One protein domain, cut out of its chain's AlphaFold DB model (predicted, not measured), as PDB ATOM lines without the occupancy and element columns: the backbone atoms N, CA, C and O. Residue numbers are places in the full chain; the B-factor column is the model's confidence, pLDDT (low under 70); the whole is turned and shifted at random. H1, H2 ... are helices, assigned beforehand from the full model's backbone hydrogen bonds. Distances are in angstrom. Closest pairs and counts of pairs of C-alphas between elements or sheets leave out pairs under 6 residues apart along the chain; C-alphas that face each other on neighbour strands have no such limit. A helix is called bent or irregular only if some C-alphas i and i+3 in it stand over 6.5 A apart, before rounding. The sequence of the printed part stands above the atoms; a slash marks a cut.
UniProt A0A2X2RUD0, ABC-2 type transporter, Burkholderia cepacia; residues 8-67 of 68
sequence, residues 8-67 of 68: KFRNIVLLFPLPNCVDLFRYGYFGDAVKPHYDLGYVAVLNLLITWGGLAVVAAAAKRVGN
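Overview. This is residues 8 to 67 of the 68 residues of the protein "ABC-2 type transporter" of Burkholderia cepacia (UniProt A0A2X2RUD0). A long helix, H3, sticks out as an arm from a small head, which holds the short helix H1, the kinked helix H2 and the first part of H3. H2 runs away from where it meets H3, and the link after it folds back to H3, which passes the start of H2; residues 48 to 67, of which 48 to 65 belong to H3, stand free. The printed part has 60 residues, with three named helices in the order H1, H2, H3 and no named strand; the class is all helix. The whole is extended, with a radius of gyration of the C-alphas of 16.8 A, and spans 58 by 25 by 15 A, the arm making the length.

Arrangement. H1, residues 8 to 13, is close to but not clearly touching H2, residues 17 to 33; their closest C-alphas, those of Val 13 and Pro 19, are 6.9 A apart. Their lines are about perpendicular, only just, at 71 degrees. H2 and H3, residues 40 to 65, form a helical hairpin, opposite ways at a shallow tilt of 28 degrees. They touch through residues 17 to 21 of H2 and 40 to 47 of H3 alone; the closest C-alphas, those of Pro 17 and Val 43, are 5.2 A apart. H1 and H3 are apart. In H3 every O i to N i+4 pair is within hydrogen-bond range; in H1 1 of 2 are, in H2 11 of 13.

Along the chain. H1 begins at C-alpha 8 (161.479, 194.738, 139.756). H2 measures 22.6 A, has a kink of 64 degrees near residue 27, and is irregular: C-alphas 29 and 32 are 9.5 A apart. H3 measures 37.0 A, from C-alpha 40 (167.984, 188.458, 157.589) to C-alpha 65 (134.841, 184.710, 173.716).

Size, cuts and confidence. The C-alphas farthest apart, those of Ala 33 and Asn 67, are 57.9 A apart. Without the free stretch, the body spans 27 by 23 by 12 A. The link from H1 to H2 is tight and that from H2 to H3 short. The printed part has no cut. Its mean pLDDT is 92.2, and residue 67 is under 70.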
ATOM      1  N   LYS A   8     162.788 194.236 139.310       88.00
ATOM      2  CA  LYS A   8     161.479 194.738 139.756       88.00
ATOM      3  C   LYS A   8     160.636 193.661 140.442       88.00
ATOM      4  O   LYS A   8     160.048 193.917 141.486       88.00
ATOM      5  N   PHE A   9     160.580 192.464 139.864       88.00
ATOM      6  CA  PHE A   9     159.795 191.360 140.412       88.00
ATOM      7  C   PHE A   9     160.493 190.712 141.606       88.00
ATOM      8  O   PHE A   9     159.828 190.334 142.565       88.00
ATOM      9  N   ARG A  10     161.831 190.661 141.599       88.12
ATOM     10  CA  ARG A  10     162.621 190.204 142.748       88.12
ATOM     11  C   ARG A  10     162.310 191.014 144.005       88.12
ATOM     12  O   ARG A  10     162.053 190.417 145.044       88.12
ATOM     13  N   ASN A  11     162.256 192.341 143.903       86.50
ATOM     14  CA  ASN A  11     161.961 193.202 145.052       86.50
ATOM     15  C   ASN A  11     160.553 192.968 145.618       86.50
ATOM     16  O   ASN A  11     160.364 193.048 146.826       86.50
ATOM     17  N   ILE A  12     159.579 192.634 144.767       89.94
ATOM     18  CA  ILE A  12     158.216 192.295 145.199       89.94
ATOM     19  C   ILE A  12     158.201 190.944 145.922       89.94
ATOM     20  O   ILE A  12     157.617 190.823 146.993       89.94
ATOM     21  N   VAL A  13     158.859 189.929 145.360       89.06
ATOM     22  CA  VAL A  13     158.907 188.581 145.949       89.06
ATOM     23  C   VAL A  13     159.640 188.590 147.293       89.06
ATOM     24  O   VAL A  13     159.210 187.915 148.225       89.06
ATOM     25  N   LEU A  14     160.700 189.392 147.425       89.06
ATOM     26  CA  LEU A  14     161.469 189.528 148.665       89.06
ATOM     27  C   LEU A  14     160.705 190.202 149.813       89.06
ATOM     28  O   LEU A  14     161.160 190.101 150.951       89.06
ATOM     29  N   LEU A  15     159.544 190.823 149.558       90.44
ATOM     30  CA  LEU A  15     158.654 191.286 150.630       90.44
ATOM     31  C   LEU A  15     158.079 190.118 151.439       90.44
ATOM     32  O   LEU A  15     157.722 190.266 152.605       90.44
ATOM     33  N   PHE A  16     157.967 188.938 150.832       90.69
ATOM     34  CA  PHE A  16     157.586 187.748 151.571       90.69
ATOM     35  C   PHE A  16     158.834 187.170 152.270       90.69
ATOM     36  O   PHE A  16     159.879 187.003 151.631       90.69
ATOM     37  N   PRO A  17     158.773 186.832 153.572       91.81
ATOM     38  CA  PRO A  17     159.961 186.394 154.307       91.81
ATOM     39  C   PRO A  17     160.474 185.023 153.842       91.81
ATOM     40  O   PRO A  17     161.667 184.749 153.942       91.81
ATOM     41  N   LEU A  18     159.613 184.163 153.287       91.88
ATOM     42  CA  LEU A  18     159.994 182.808 152.876       91.88
ATOM     43  C   LEU A  18     161.084 182.777 151.778       91.88
ATOM     44  O   LEU A  18     162.066 182.063 151.972       91.88
ATOM     45  N   PRO A  19     160.985 183.530 150.661       92.00
ATOM     46  CA  PRO A  19     162.045 183.630 149.659       92.00
ATOM     47  C   PRO A  19     163.427 183.969 150.220       92.00
ATOM     48  O   PRO A  19     164.405 183.362 149.792       92.00
ATOM     49  N   ASN A  20     163.506 184.878 151.199       92.75
ATOM     50  CA  ASN A  20     164.762 185.225 151.866       92.75
ATOM     51  C   ASN A  20     165.364 184.005 152.589       92.75
ATOM     52  O   ASN A  20     166.551 183.721 152.440       92.75
ATOM     53  N   CYS A  21     164.545 183.236 153.316       92.38
ATOM     54  CA  CYS A  21     164.990 182.011 153.989       92.38
ATOM     55  C   CYS A  21     165.421 180.922 152.998       92.38
ATOM     56  O   CYS A  21     166.425 180.249 153.214       92.38
ATOM     57  N   VAL A  22     164.683 180.748 151.897       91.94
ATOM     58  CA  VAL A  22     165.041 179.779 150.851       91.94
ATOM     59  C   VAL A  22     166.396 180.126 150.243       91.94
ATOM     60  O   VAL A  22     167.215 179.231 150.053       91.94
ATOM     61  N   ASP A  23     166.656 181.404 149.962       90.31
ATOM     62  CA  ASP A  23     167.930 181.830 149.381       90.31
ATOM     63  C   ASP A  23     169.091 181.720 150.380       90.31
ATOM     64  O   ASP A  23     170.185 181.330 149.977       90.31
ATOM     65  N   LEU A  24     168.841 181.941 151.678       92.00
ATOM     66  CA  LEU A  24     169.799 181.640 152.747       92.00
ATOM     67  C   LEU A  24     170.183 180.155 152.755       92.00
ATOM     68  O   LEU A  24     171.367 179.826 152.755       92.00
ATOM     69  N   PHE A  25     169.203 179.246 152.736       92.56
ATOM     70  CA  PHE A  25     169.483 177.807 152.706       92.56
ATOM     71  C   PHE A  25     170.219 177.398 151.432       92.56
ATOM     72  O   PHE A  25     171.132 176.575 151.475       92.56
ATOM     73  N   ARG A  26     169.859 178.002 150.296       90.38
ATOM     74  CA  ARG A  26     170.531 177.772 149.014       90.38
ATOM     75  C   ARG A  26     171.988 178.214 149.072       90.38
ATOM     76  O   ARG A  26     172.853 177.467 148.636       90.38
ATOM     77  N   TYR A  27     172.254 179.391 149.631       91.50
ATOM     78  CA  TYR A  27     173.613 179.877 149.838       91.50
ATOM     79  C   TYR A  27     174.398 178.956 150.780       91.50
ATOM     80  O   TYR A  27     175.524 178.590 150.473       91.50
ATOM     81  N   GLY A  28     173.786 178.477 151.866       91.88
ATOM     82  CA  GLY A  28     174.420 177.498 152.755       91.88
ATOM     83  C   GLY A  28     174.744 176.157 152.082       91.88
ATOM     84  O   GLY A  28     175.737 175.529 152.430       91.88
ATOM     85  N   TYR A  29     173.931 175.720 151.114       93.62
ATOM     86  CA  TYR A  29     174.132 174.452 150.403       93.62
ATOM     87  C   TYR A  29     175.134 174.555 149.241       93.62
ATOM     88  O   TYR A  29     175.982 173.681 149.083       93.62
ATOM     89  N   PHE A  30     175.032 175.599 148.412       92.12
ATOM     90  CA  PHE A  30     175.855 175.763 147.203       92.12
ATOM     91  C   PHE A  30     177.071 176.680 147.397       92.12
ATOM     92  O   PHE A  30     177.937 176.729 146.524       92.12
ATOM     93  N   GLY A  31     177.144 177.412 148.510       88.88
ATOM     94  CA  GLY A  31     178.188 178.398 148.772       88.88
ATOM     95  C   GLY A  31     178.236 179.492 147.706       88.88
ATOM     96  O   GLY A  31     177.211 179.915 147.165       88.88
ATOM     97  N   ASP A  32     179.457 179.893 147.357       89.44
ATOM     98  CA  ASP A  32     179.742 180.980 146.413       89.44
ATOM     99  C   ASP A  32     179.354 180.674 144.955       89.44
ATOM    100  O   ASP A  32     179.406 181.557 144.099       89.44
ATOM    101  N   ALA A  33     178.917 179.447 144.643       88.12
ATOM    102  CA  ALA A  33     178.375 179.113 143.323       88.12
ATOM    103  C   ALA A  33     177.026 179.808 143.036       88.12
ATOM    104  O   ALA A  33     176.539 179.787 141.904       88.12
ATOM    105  N   VAL A  34     176.400 180.404 144.055       84.81
ATOM    106  CA  VAL A  34     175.117 181.101 143.971       84.81
ATOM    107  C   VAL A  34     175.251 182.505 144.547       84.81
ATOM    108  O   VAL A  34     175.772 182.676 145.643       84.81
ATOM    109  N   LYS A  35     174.688 183.510 143.863       86.12
ATOM    110  CA  LYS A  35     174.591 184.866 144.403       86.12
ATOM    111  C   LYS A  35     173.437 184.952 145.417       86.12
ATOM    112  O   LYS A  35     172.287 184.728 145.034       86.12
ATOM    113  N   PRO A  36     173.704 185.253 146.700       83.81
ATOM    114  CA  PRO A  36     172.650 185.386 147.694       83.81
ATOM    115  C   PRO A  36     171.919 186.724 147.548       83.81
ATOM    116  O   PRO A  36     172.532 187.790 147.478       83.81
ATOM    117  N   HIS A  37     170.590 186.667 147.557       86.31
ATOM    118  CA  HIS A  37     169.701 187.820 147.592       86.31
ATOM    119  C   HIS A  37     168.722 187.683 148.768       86.31
ATOM    120  O   HIS A  37     167.521 187.523 148.561       86.31
ATOM    121  N   TYR A  38     169.240 187.732 150.000       89.12
ATOM    122  CA  TYR A  38     168.444 187.683 151.230       89.12
ATOM    123  C   TYR A  38     168.780 188.842 152.180       89.12
ATOM    124  O   TYR A  38     169.914 189.316 152.214       89.12
ATOM    125  N   ASP A  39     167.809 189.244 153.000       93.25
ATOM    126  CA  ASP A  39     167.996 190.154 154.137       93.25
ATOM    127  C   ASP A  39     167.448 189.513 155.424       93.25
ATOM    128  O   ASP A  39     166.238 189.380 155.621       93.25
ATOM    129  N   LEU A  40     168.351 189.097 156.318       93.50
ATOM    130  CA  LEU A  40     167.984 188.458 157.589       93.50
ATOM    131  C   LEU A  40     167.403 189.443 158.605       93.50
ATOM    132  O   LEU A  40     166.559 189.048 159.412       93.50
ATOM    133  N   GLY A  41     167.834 190.706 158.572       95.62
ATOM    134  CA  GLY A  41     167.312 191.744 159.457       95.62
ATOM    135  C   GLY A  41     165.847 192.020 159.141       95.62
ATOM    136  O   GLY A  41     165.003 192.005 160.038       95.62
ATOM    137  N   TYR A  42     165.532 192.160 157.853       94.44
ATOM    138  CA  TYR A  42     164.163 192.283 157.366       94.44
ATOM    139  C   TYR A  42     163.285 191.098 157.790       94.44
ATOM    140  O   TYR A  42     162.213 191.303 158.361       94.44
ATOM    141  N   VAL A  43     163.746 189.860 157.572       96.12
ATOM    142  CA  VAL A  43     162.994 188.643 157.934       96.12
ATOM    143  C   VAL A  43     162.707 188.582 159.433       96.12
ATOM    144  O   VAL A  43     161.574 188.296 159.825       96.12
ATOM    145  N   ALA A  44     163.711 188.848 160.271       96.81
ATOM    146  CA  ALA A  44     163.560 188.804 161.721       96.81
ATOM    147  C   ALA A  44     162.535 189.838 162.211       96.81
ATOM    148  O   ALA A  44     161.622 189.493 162.964       96.81
ATOM    149  N   VAL A  45     162.643 191.085 161.739       97.56
ATOM    150  CA  VAL A  45     161.727 192.171 162.115       97.56
ATOM    151  C   VAL A  45     160.308 191.887 161.625       97.56
ATOM    152  O   VAL A  45     159.362 191.988 162.403       97.56
ATOM    153  N   LEU A  46     160.137 191.480 160.363       96.75
ATOM    154  CA  LEU A  46     158.819 191.209 159.793       96.75
ATOM    155  C   LEU A  46     158.109 190.053 160.507       96.75
ATOM    156  O   LEU A  46     156.934 190.173 160.853       96.75
ATOM    157  N   ASN A  47     158.815 188.950 160.770       96.88
ATOM    158  CA  ASN A  47     158.236 187.820 161.493       96.88
ATOM    159  C   ASN A  47     157.852 188.199 162.925       96.88
ATOM    160  O   ASN A  47     156.807 187.757 163.407       96.88
ATOM    161  N   LEU A  48     158.649 189.038 163.592       98.00
ATOM    162  CA  LEU A  48     158.329 189.537 164.927       98.00
ATOM    163  C   LEU A  48     157.053 190.386 164.902       98.00
ATOM    164  O   LEU A  48     156.167 190.172 165.727       98.00
ATOM    165  N   LEU A  49     156.914 191.284 163.920       97.75
ATOM    166  CA  LEU A  49     155.719 192.112 163.747       97.75
ATOM    167  C   LEU A  49     154.465 191.274 163.475       97.75
ATOM    168  O   LEU A  49     153.440 191.480 164.124       97.75
ATOM    169  N   ILE A  50     154.540 190.307 162.555       96.94
ATOM    170  CA  ILE A  50     153.404 189.432 162.223       96.94
ATOM    171  C   ILE A  50     153.028 188.555 163.421       96.94
ATOM    172  O   ILE A  50     151.847 188.429 163.741       96.94
ATOM    173  N   THR A  51     154.016 187.989 164.119       97.88
ATOM    174  CA  THR A  51     153.786 187.172 165.321       97.88
ATOM    175  C   THR A  51     153.125 187.996 166.418       97.88
ATOM    176  O   THR A  51     152.124 187.571 166.993       97.88
ATOM    177  N   TRP A  52     153.635 189.199 166.684       98.44
ATOM    178  CA  TRP A  52     153.068 190.075 167.702       98.44
ATOM    179  C   TRP A  52     151.651 190.527 167.333       98.44
ATOM    180  O   TRP A  52     150.751 190.479 168.173       98.44
ATOM    181  N   GLY A  53     151.416 190.873 166.064       98.38
ATOM    182  CA  GLY A  53     150.082 191.171 165.545       98.38
ATOM    183  C   GLY A  53     149.117 189.993 165.713       98.38
ATOM    184  O   GLY A  53     148.006 190.174 166.207       98.38
ATOM    185  N   GLY A  54     149.555 188.773 165.394       97.94
ATOM    186  CA  GLY A  54     148.778 187.551 165.604       97.94
ATOM    187  C   GLY A  54     148.425 187.327 167.075       97.94
ATOM    188  O   GLY A  54     147.263 187.083 167.397       97.94
ATOM    189  N   LEU A  55     149.390 187.494 167.984       98.25
ATOM    190  CA  LEU A  55     149.154 187.403 169.428       98.25
ATOM    191  C   LEU A  55     148.149 188.454 169.918       98.25
ATOM    192  O   LEU A  55     147.266 188.125 170.709       98.25
ATOM    193  N   ALA A  56     148.227 189.691 169.425       97.88
ATOM    194  CA  ALA A  56     147.273 190.746 169.770       97.88
ATOM    195  C   ALA A  56     145.844 190.403 169.308       97.88
ATOM    196  O   ALA A  56     144.884 190.587 170.061       97.88
ATOM    197  N   VAL A  57     145.699 189.850 168.099       97.75
ATOM    198  CA  VAL A  57     144.408 189.386 167.564       97.75
ATOM    199  C   VAL A  57     143.852 188.235 168.403       97.75
ATOM    200  O   VAL A  57     142.680 188.268 168.783       97.75
ATOM    201  N   VAL A  58     144.687 187.249 168.742       97.44
ATOM    202  CA  VAL A  58     144.302 186.112 169.592       97.44
ATOM    203  C   VAL A  58     143.878 186.588 170.980       97.44
ATOM    204  O   VAL A  58     142.830 186.169 171.469       97.44
ATOM    205  N   ALA A  59     144.617 187.513 171.597       96.06
ATOM    206  CA  ALA A  59     144.267 188.081 172.897       96.06
ATOM    207  C   ALA A  59     142.916 188.821 172.860       96.06
ATOM    208  O   ALA A  59     142.074 188.645 173.744       96.06
ATOM    209  N   ALA A  60     142.669 189.609 171.809       96.25
ATOM    210  CA  ALA A  60     141.394 190.293 171.616       96.25
ATOM    211  C   ALA A  60     140.232 189.307 171.401       96.25
ATOM    212  O   ALA A  60     139.144 189.503 171.948       96.25
ATOM    213  N   ALA A  61     140.451 188.241 170.629       96.06
ATOM    214  CA  ALA A  61     139.464 187.187 170.417       96.06
ATOM    215  C   ALA A  61     139.161 186.426 171.717       96.06
ATOM    216  O   ALA A  61     137.991 186.243 172.050       96.06
ATOM    217  N   ALA A  62     140.188 186.069 172.493       95.19
ATOM    218  CA  ALA A  62     140.042 185.387 173.776       95.19
ATOM    219  C   ALA A  62     139.195 186.204 174.763       95.19
ATOM    220  O   ALA A  62     138.259 185.670 175.356       95.19
ATOM    221  N   LYS A  63     139.438 187.520 174.865       94.31
ATOM    222  CA  LYS A  63     138.627 188.423 175.699       94.31
ATOM    223  C   LYS A  63     137.165 188.483 175.250       94.31
ATOM    224  O   LYS A  63     136.280 188.573 176.089       94.31
ATOM    225  N   ARG A  64     136.893 188.453 173.941       93.31
ATOM    226  CA  ARG A  64     135.518 188.484 173.407       93.31
ATOM    227  C   ARG A  64     134.768 187.175 173.643       93.31
ATOM    228  O   ARG A  64     133.571 187.214 173.902       93.31
ATOM    229  N   VAL A  65     135.451 186.036 173.531       93.50
ATOM    230  CA  VAL A  65     134.841 184.710 173.716       93.50
ATOM    231  C   VAL A  65     134.612 184.399 175.195       93.50
ATOM    232  O   VAL A  65     133.546 183.895 175.530       93.50
ATOM    233  N   GLY A  66     135.569 184.721 176.071       82.06
ATOM    234  CA  GLY A  66     135.486 184.438 177.510       82.06
ATOM    235  C   GLY A  66     134.562 185.361 178.312       82.06
ATOM    236  O   GLY A  66     134.406 185.153 179.507       82.06
ATOM    237  N   ASN A  67     133.964 186.379 177.686       61.69
ATOM    238  CA  ASN A  67     133.029 187.313 178.323       61.69
ATOM    239  C   ASN A  67     131.553 186.924 178.072       61.69
ATOM    240  O   ASN A  67     130.694 187.798 177.953       61.69
TER     241      ASN A  67